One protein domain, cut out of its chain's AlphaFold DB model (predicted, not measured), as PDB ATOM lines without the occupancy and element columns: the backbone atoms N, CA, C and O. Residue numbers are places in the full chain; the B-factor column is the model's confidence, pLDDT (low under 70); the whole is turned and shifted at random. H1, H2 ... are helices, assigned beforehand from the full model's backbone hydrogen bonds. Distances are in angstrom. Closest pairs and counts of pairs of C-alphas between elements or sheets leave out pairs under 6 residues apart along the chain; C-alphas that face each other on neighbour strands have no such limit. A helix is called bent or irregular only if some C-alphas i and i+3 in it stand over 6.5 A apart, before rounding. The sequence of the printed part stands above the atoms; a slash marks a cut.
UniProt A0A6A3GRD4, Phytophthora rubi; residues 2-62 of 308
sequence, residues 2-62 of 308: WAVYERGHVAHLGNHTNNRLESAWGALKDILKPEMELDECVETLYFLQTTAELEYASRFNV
ATOM      1  N   TRP A   2      13.959 -33.904  23.442       78.44
ATOM      2  CA  TRP A   2      15.182 -33.312  22.860       78.44
ATOM      3  C   TRP A   2      15.502 -31.875  23.302       78.44
ATOM      4  O   TRP A   2      16.619 -31.601  23.715       78.44
ATOM      5  N   ALA A   3      14.512 -30.974  23.322       76.81
ATOM      6  CA  ALA A   3      14.730 -29.580  23.736       76.81
ATOM      7  C   ALA A   3      15.259 -29.434  25.178       76.81
ATOM      8  O   ALA A   3      15.991 -28.497  25.475       76.81
ATOM      9  N   VAL A   4      14.891 -30.360  26.069       79.25
ATOM     10  CA  VAL A   4      15.361 -30.390  27.463       79.25
ATOM     11  C   VAL A   4      16.809 -30.878  27.526       79.25
ATOM     12  O   VAL A   4      17.605 -30.322  28.274       79.25
ATOM     13  N   TYR A   5      17.157 -31.876  26.709       80.06
ATOM     14  CA  TYR A   5      18.517 -32.403  26.609       80.06
ATOM     15  C   TYR A   5      19.493 -31.357  26.051       80.06
ATOM     16  O   TYR A   5      20.468 -31.017  26.721       80.06
ATOM     17  N   GLU A   6      19.173 -30.760  24.900       83.38
ATOM     18  CA  GLU A   6      19.995 -29.724  24.255       83.38
ATOM     19  C   GLU A   6      20.224 -28.514  25.172       83.38
ATOM     20  O   GLU A   6      21.312 -27.950  25.227       83.38
ATOM     21  N   ARG A   7      19.216 -28.139  25.971       83.06
ATOM     22  CA  ARG A   7      19.296 -27.002  26.903       83.06
ATOM     23  C   ARG A   7      19.874 -27.352  28.270       83.06
ATOM     24  O   ARG A   7      19.929 -26.474  29.128       83.06
ATOM     25  N   GLY A   8      20.367 -28.572  28.486       82.75
ATOM     26  CA  GLY A   8      20.914 -29.004  29.779       82.75
ATOM     27  C   GLY A   8      22.124 -28.205  30.271       82.75
ATOM     28  O   GLY A   8      22.537 -28.342  31.424       82.75
ATOM     29  N   HIS A   9      22.690 -27.360  29.408       84.25
ATOM     30  CA  HIS A   9      23.793 -26.471  29.730       84.25
ATOM     31  C   HIS A   9      23.392 -25.040  30.102       84.25
ATOM     32  O   HIS A   9      24.262 -24.289  30.539       84.25
ATOM     33  N   VAL A  10      22.108 -24.681  29.999       87.25
ATOM     34  CA  VAL A  10      21.595 -23.335  30.283       87.25
ATOM     35  C   VAL A  10      20.514 -23.393  31.359       87.25
ATOM     36  O   VAL A  10      19.661 -24.280  31.369       87.25
ATOM     37  N   ALA A  11      20.513 -22.404  32.253       90.12
ATOM     38  CA  ALA A  11      19.438 -22.227  33.218       90.12
ATOM     39  C   ALA A  11      18.129 -21.866  32.499       90.12
ATOM     40  O   ALA A  11      17.985 -20.771  31.958       90.12
ATOM     41  N   HIS A  12      17.167 -22.785  32.508       89.31
ATOM     42  CA  HIS A  12      15.852 -22.589  31.895       89.31
ATOM     43  C   HIS A  12      14.698 -22.664  32.906       89.31
ATOM     44  O   HIS A  12      13.570 -22.315  32.573       89.31
ATOM     45  N   LEU A  13      14.963 -23.066  34.152       91.00
ATOM     46  CA  LEU A  13      14.030 -23.045  35.287       91.00
ATOM     47  C   LEU A  13      12.697 -23.745  34.996       91.00
ATOM     48  O   LEU A  13      11.626 -23.251  35.331       91.00
ATOM     49  N   GLY A  14      12.767 -24.870  34.288       86.19
ATOM     50  CA  GLY A  14      11.587 -25.616  33.853       86.19
ATOM     51  C   GLY A  14      10.878 -25.039  32.621       86.19
ATOM     52  O   GLY A  14      10.022 -25.721  32.066       86.19
ATOM     53  N   ASN A  15      11.265 -23.866  32.111       85.38
ATOM     54  CA  ASN A  15      10.710 -23.284  30.885       85.38
ATOM     55  C   ASN A  15      11.417 -23.840  29.643       85.38
ATOM     56  O   ASN A  15      12.463 -23.348  29.224       85.38
ATOM     57  N   HIS A  16      10.839 -24.880  29.053       80.75
ATOM     58  CA  HIS A  16      11.396 -25.575  27.888       80.75
ATOM     59  C   HIS A  16      10.580 -25.358  26.606       80.75
ATOM     60  O   HIS A  16      11.059 -25.691  25.523       80.75
ATOM     61  N   THR A  17       9.384 -24.776  26.712       80.12
ATOM     62  CA  THR A  17       8.527 -24.417  25.577       80.12
ATOM     63  C   THR A  17       8.054 -22.972  25.693       80.12
ATOM     64  O   THR A  17       8.043 -22.376  26.772       80.12
ATOM     65  N   ASN A  18       7.668 -22.405  24.557       84.44
ATOM     66  CA  ASN A  18       7.054 -21.088  24.450       84.44
ATOM     67  C   ASN A  18       5.522 -21.142  24.578       84.44
ATOM     68  O   ASN A  18       4.909 -20.082  24.536       84.44
ATOM     69  N   ASN A  19       4.909 -22.313  24.807       86.06
ATOM     70  CA  ASN A  19       3.451 -22.484  24.885       86.06
ATOM     71  C   ASN A  19       2.785 -21.458  25.808       86.06
ATOM     72  O   ASN A  19       1.763 -20.892  25.458       86.06
ATOM     73  N   ARG A  20       3.384 -21.160  26.971       84.88
ATOM     74  CA  ARG A  20       2.855 -20.143  27.897       84.88
ATOM     75  C   ARG A  20       2.787 -18.753  27.259       84.88
ATOM     76  O   ARG A  20       1.830 -18.028  27.495       84.88
ATOM     77  N   LEU A  21       3.803 -18.388  26.476       87.75
ATOM     78  CA  LEU A  21       3.821 -17.132  25.731       87.75
ATOM     79  C   LEU A  21       2.806 -17.191  24.593       87.75
ATOM     80  O   LEU A  21       1.994 -16.289  24.478       87.75
ATOM     81  N   GLU A  22       2.810 -18.252  23.787       89.25
ATOM     82  CA  GLU A  22       1.879 -18.407  22.662       89.25
ATOM     83  C   GLU A  22       0.414 -18.369  23.105       89.25
ATOM     84  O   GLU A  22      -0.393 -17.698  22.470       89.25
ATOM     85  N   SER A  23       0.075 -19.015  24.223       90.25
ATOM     86  CA  SER A  23      -1.260 -18.948  24.822       90.25
ATOM     87  C   SER A  23      -1.607 -17.542  25.308       90.25
ATOM     88  O   SER A  23      -2.718 -17.087  25.064       90.25
ATOM     89  N   ALA A  24      -0.669 -16.829  25.946       87.62
ATOM     90  CA  ALA A  24      -0.887 -15.443  26.365       87.62
ATOM     91  C   ALA A  24      -1.086 -14.507  25.160       87.62
ATOM     92  O   ALA A  24      -2.009 -13.700  25.154       87.62
ATOM     93  N   TRP A  25      -0.283 -14.665  24.104       90.25
ATOM     94  CA  TRP A  25      -0.460 -13.949  22.837       90.25
ATOM     95  C   TRP A  25      -1.775 -14.314  22.147       90.25
ATOM     96  O   TRP A  25      -2.378 -13.465  21.499       90.25
ATOM     97  N   GLY A  26      -2.219 -15.567  22.261       91.94
ATOM     98  CA  GLY A  26      -3.533 -16.015  21.806       91.94
ATOM     99  C   GLY A  26      -4.647 -15.233  22.493       91.94
ATOM    100  O   GLY A  26      -5.391 -14.534  21.817       91.94
ATOM    101  N   ALA A  27      -4.667 -15.256  23.827       91.12
ATOM    102  CA  ALA A  27      -5.639 -14.511  24.624       91.12
ATOM    103  C   ALA A  27      -5.597 -13.002  24.337       91.12
ATOM    104  O   ALA A  27      -6.636 -12.359  24.234       91.12
ATOM    105  N   LEU A  28      -4.402 -12.436  24.145       91.38
ATOM    106  CA  LEU A  28      -4.258 -11.025  23.812       91.38
ATOM    107  C   LEU A  28      -4.864 -10.687  22.445       91.38
ATOM    108  O   LEU A  28      -5.532  -9.670  22.323       91.38
ATOM    109  N   LYS A  29      -4.679 -11.540  21.429       88.69
ATOM    110  CA  LYS A  29      -5.320 -11.374  20.111       88.69
ATOM    111  C   LYS A  29      -6.834 -11.580  20.156       88.69
ATOM    112  O   LYS A  29      -7.544 -11.048  19.311       88.69
ATOM    113  N   ASP A  30      -7.335 -12.351  21.116       92.06
ATOM    114  CA  ASP A  30      -8.777 -12.485  21.316       92.06
ATOM    115  C   ASP A  30      -9.381 -11.205  21.909       92.06
ATOM    116  O   ASP A  30     -10.541 -10.906  21.626       92.06
ATOM    117  N   ILE A  31      -8.604 -10.438  22.679       92.38
ATOM    118  CA  ILE A  31      -9.008  -9.145  23.247       92.38
ATOM    119  C   ILE A  31      -8.811  -8.018  22.225       92.38
ATOM    120  O   ILE A  31      -9.751  -7.280  21.951       92.38
ATOM    121  N   LEU A  32      -7.615  -7.911  21.642       91.12
ATOM    122  CA  LEU A  32      -7.255  -6.875  20.676       91.12
ATOM    123  C   LEU A  32      -7.821  -7.211  19.297       91.12
ATOM    124  O   LEU A  32      -7.319  -8.101  18.604       91.12
ATOM    125  N   LYS A  33      -8.869  -6.496  18.899       87.50
ATOM    126  CA  LYS A  33      -9.535  -6.701  17.615       87.50
ATOM    127  C   LYS A  33      -8.892  -5.854  16.511       87.50
ATOM    128  O   LYS A  33      -8.494  -4.726  16.786       87.50
ATOM    129  N   PRO A  34      -8.797  -6.357  15.264       86.62
ATOM    130  CA  PRO A  34      -8.280  -5.575  14.137       86.62
ATOM    131  C   PRO A  34      -9.041  -4.271  13.875       86.62
ATOM    132  O   PRO A  34      -8.500  -3.377  13.235       86.62
ATOM    133  N   GLU A  35     -10.293  -4.192  14.325       88.75
ATOM    134  CA  GLU A  35     -11.170  -3.034  14.163       88.75
ATOM    135  C   GLU A  35     -10.958  -1.947  15.231       88.75
ATOM    136  O   GLU A  35     -11.532  -0.870  15.093       88.75
ATOM    137  N   MET A  36     -10.174  -2.217  16.285       89.06
ATOM    138  CA  MET A  36      -9.858  -1.233  17.326       89.06
ATOM    139  C   MET A  36      -8.891  -0.173  16.795       89.06
ATOM    140  O   MET A  36      -7.924  -0.485  16.094       89.06
ATOM    141  N   GLU A  37      -9.113   1.077  17.196       89.50
ATOM    142  CA  GLU A  37      -8.169   2.160  16.930       89.50
ATOM    143  C   GLU A  37      -6.881   1.970  17.759       89.50
ATOM    144  O   GLU A  37      -6.825   1.223  18.745       89.50
ATOM    145  N   LEU A  38      -5.788   2.609  17.329       89.88
ATOM    146  CA  LEU A  38      -4.474   2.409  17.950       89.88
ATOM    147  C   LEU A  38      -4.438   2.861  19.418       89.88
ATOM    148  O   LEU A  38      -3.795   2.210  20.241       89.88
ATOM    149  N   ASP A  39      -5.091   3.972  19.736       85.81
ATOM    150  CA  ASP A  39      -5.208   4.502  21.096       85.81
ATOM    151  C   ASP A  39      -5.981   3.542  22.007       85.81
ATOM    152  O   ASP A  39      -5.486   3.204  23.083       85.81
ATOM    153  N   GLU A  40      -7.103   3.002  21.531       87.25
ATOM    154  CA  GLU A  40      -7.890   1.981  22.232       87.25
ATOM    155  C   GLU A  40      -7.059   0.711  22.507       87.25
ATOM    156  O   GLU A  40      -7.110   0.129  23.599       87.25
ATOM    157  N   CYS A  41      -6.228   0.290  21.545       89.38
ATOM    158  CA  CYS A  41      -5.318  -0.845  21.722       89.38
ATOM    159  C   CYS A  41      -4.256  -0.576  22.799       89.38
ATOM    160  O   CYS A  41      -3.966  -1.458  23.613       89.38
ATOM    161  N   VAL A  42      -3.653   0.617  22.796       90.50
ATOM    162  CA  VAL A  42      -2.624   1.008  23.773       90.50
ATOM    163  C   VAL A  42      -3.223   1.117  25.173       90.50
ATOM    164  O   VAL A  42      -2.633   0.591  26.116       90.50
ATOM    165  N   GLU A  43      -4.401   1.727  25.309       88.56
ATOM    166  CA  GLU A  43      -5.115   1.829  26.585       88.56
ATOM    167  C   GLU A  43      -5.461   0.441  27.142       88.56
ATOM    168  O   GLU A  43      -5.184   0.143  28.306       88.56
ATOM    169  N   THR A  44      -5.960  -0.458  26.289       89.44
ATOM    170  CA  THR A  44      -6.266  -1.842  26.675       89.44
ATOM    171  C   THR A  44      -5.013  -2.598  27.124       89.44
ATOM    172  O   THR A  44      -5.032  -3.288  28.144       89.44
ATOM    173  N   LEU A  45      -3.902  -2.469  26.393       91.94
ATOM    174  CA  LEU A  45      -2.627  -3.093  26.758       91.94
ATOM    175  C   LEU A  45      -2.103  -2.584  28.099       91.94
ATOM    176  O   LEU A  45      -1.684  -3.386  28.935       91.94
ATOM    177  N   TYR A  46      -2.161  -1.270  28.311       89.38
ATOM    178  CA  TYR A  46      -1.755  -0.643  29.561       89.38
ATOM    179  C   TYR A  46      -2.607  -1.137  30.735       89.38
ATOM    180  O   TYR A  46      -2.066  -1.533  31.768       89.38
ATOM    181  N   PHE A  47      -3.930  -1.206  30.561       88.44
ATOM    182  CA  PHE A  47      -4.842  -1.738  31.570       88.44
ATOM    183  C   PHE A  47      -4.523  -3.199  31.930       88.44
ATOM    184  O   PHE A  47      -4.452  -3.546  33.114       88.44
ATOM    185  N   LEU A  48      -4.294  -4.058  30.932       89.62
ATOM    186  CA  LEU A  48      -3.942  -5.466  31.150       89.62
ATOM    187  C   LEU A  48      -2.600  -5.617  31.876       89.62
ATOM    188  O   LEU A  48      -2.496  -6.431  32.796       89.62
ATOM    189  N   GLN A  49      -1.590  -4.835  31.486       89.94
ATOM    190  CA  GLN A  49      -0.285  -4.830  32.145       89.94
ATOM    191  C   GLN A  49      -0.404  -4.366  33.601       89.94
ATOM    192  O   GLN A  49       0.003  -5.102  34.496       89.94
ATOM    193  N   THR A  50      -1.054  -3.224  33.837       87.69
ATOM    194  CA  THR A  50      -1.279  -2.667  35.182       87.69
ATOM    195  C   THR A  50      -2.015  -3.668  36.069       87.69
ATOM    196  O   THR A  50      -1.642  -3.907  37.215       87.69
ATOM    197  N   THR A  51      -3.047  -4.326  35.532       87.12
ATOM    198  CA  THR A  51      -3.799  -5.351  36.267       87.12
ATOM    199  C   THR A  51      -2.910  -6.540  36.643       87.12
ATOM    200  O   THR A  51      -2.967  -7.018  37.777       87.12
ATOM    201  N   ALA A  52      -2.063  -7.012  35.722       85.94
ATOM    202  CA  ALA A  52      -1.141  -8.115  35.982       85.94
ATOM    203  C   ALA A  52      -0.055  -7.745  37.010       85.94
ATOM    204  O   ALA A  52       0.295  -8.568  37.861       85.94
ATOM    205  N   GLU A  53       0.460  -6.516  36.958       86.75
ATOM    206  CA  GLU A  53       1.441  -5.982  37.909       86.75
ATOM    207  C   GLU A  53       0.838  -5.825  39.306       86.75
ATOM    208  O   GLU A  53       1.432  -6.292  40.278       86.75
ATOM    209  N   LEU A  54      -0.383  -5.290  39.413       84.81
ATOM    210  CA  LEU A  54      -1.126  -5.212  40.673       84.81
ATOM    211  C   LEU A  54      -1.396  -6.602  41.262       84.81
ATOM    212  O   LEU A  54      -1.205  -6.823  42.462       84.81
ATOM    213  N   GLU A  55      -1.795  -7.573  40.436       85.81
ATOM    214  CA  GLU A  55      -1.984  -8.953  40.885       85.81
ATOM    215  C   GLU A  55      -0.661  -9.554  41.390       85.81
ATOM    216  O   GLU A  55      -0.631 -10.196  42.445       85.81
ATOM    217  N   TYR A  56       0.449  -9.313  40.688       83.56
ATOM    218  CA  TYR A  56       1.774  -9.755  41.116       83.56
ATOM    219  C   TYR A  56       2.209  -9.102  42.435       83.56
ATOM    220  O   TYR A  56       2.584  -9.816  43.369       83.56
ATOM    221  N   ALA A  57       2.098  -7.778  42.549       83.31
ATOM    222  CA  ALA A  57       2.451  -7.021  43.745       83.31
ATOM    223  C   ALA A  57       1.604  -7.441  44.953       83.31
ATOM    224  O   ALA A  57       2.134  -7.654  46.046       83.31
ATOM    225  N   SER A  58       0.301  -7.668  44.752       81.38
ATOM    226  CA  SER A  58      -0.570  -8.195  45.806       81.38
ATOM    227  C   SER A  58      -0.063  -9.548  46.312       81.38
ATOM    228  O   SER A  58       0.104  -9.738  47.512       81.38
ATOM    229  N   ARG A  59       0.292 -10.474  45.410       76.31
ATOM    230  CA  ARG A  59       0.816 -11.802  45.765       76.31
ATOM    231  C   ARG A  59       2.185 -11.743  46.434       76.31
ATOM    232  O   ARG A  59       2.471 -12.609  47.259       76.31
ATOM    233  N   PHE A  60       3.008 -10.758  46.085       72.94
ATOM    234  CA  PHE A  60       4.298 -10.512  46.729       72.94
ATOM    235  C   PHE A  60       4.120 -10.074  48.191       72.94
ATOM    236  O   PHE A  60       4.838 -10.547  49.070       72.94
ATOM    237  N   ASN A  61       3.108  -9.242  48.457       70.19
ATOM    238  CA  ASN A  61       2.840  -8.659  49.774       70.19
ATOM    239  C   ASN A  61       1.927  -9.514  50.678       70.19
ATOM    240  O   ASN A  61       1.781  -9.217  51.865       70.19
ATOM    241  N   VAL A  62       1.310 -10.585  50.163       67.88
ATOM    242  CA  VAL A  62       0.458 -11.475  50.970       67.88
ATOM    243  C   VAL A  62       1.301 -12.279  51.966       67.88
ATOM    244  O   VAL A  62       1.965 -13.262  51.626       67.88
TER     245      VAL A  62
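This is residues 2 to 62 of the 308 residues of a protein of Phytophthora rubi (UniProt A0A6A3GRD4). What shape does the backbone make? The long helix H3 and the shorter H2 form an open V, joined at its corner by the loop of residues 32 to 37. The small helix H1 lies far from that corner, past the other end of H2, at the far end of the link of residues 10 to 18, and the three helices share no core. What is it built of? The printed part has 61 residues with three named helices, in the order H1, H2, H3, and no named strand; its class is all helix. How spread out is it? It is extended, with a radius of gyration of the C-alphas of 16.4 A, and flat, spanning 44 by 35 by 14 A.

Where is the longest helix? H3, residues 38 to 61, runs 34.5 A from C-alpha 38 at (-4.474, 2.409, 17.950) to C-alpha 61 at (2.840, -8.659, 49.774). Where are the others? H2, residues 19 to 31, is 18.3 A long. H1, residues 2 to 9, is 13.0 A long and begins at C-alpha 2, (15.182, -33.312, 22.860); it is irregular, with C-alphas 6 and 9 standing 7.4 A apart.

How does H3 stand to the other helices? H3 and H2 are near each other, with no C-alphas within 8 A but 6 pairs within 10 A. H1 is apart from H3 and from H2. Do the helix backbones hold? In H2 and H3 every O i to N i+4 pair is within hydrogen-bond range; in H1 3 of 4 are.

How large is it? The two C-alphas farthest apart, those of His 9 and Glu 35, are 44.9 A apart. Which stretches stand free? Residues 49 to 62, of which 49 to 61 belong to H3, residues 34 to 39, and residues 18 to 27, of which 19 to 27 belong to H2. Is it continuous and confident? The printed part has no cut, and both links are short but not tight. The mean pLDDT of the printed part is 85.9, and residue 62 is under 70.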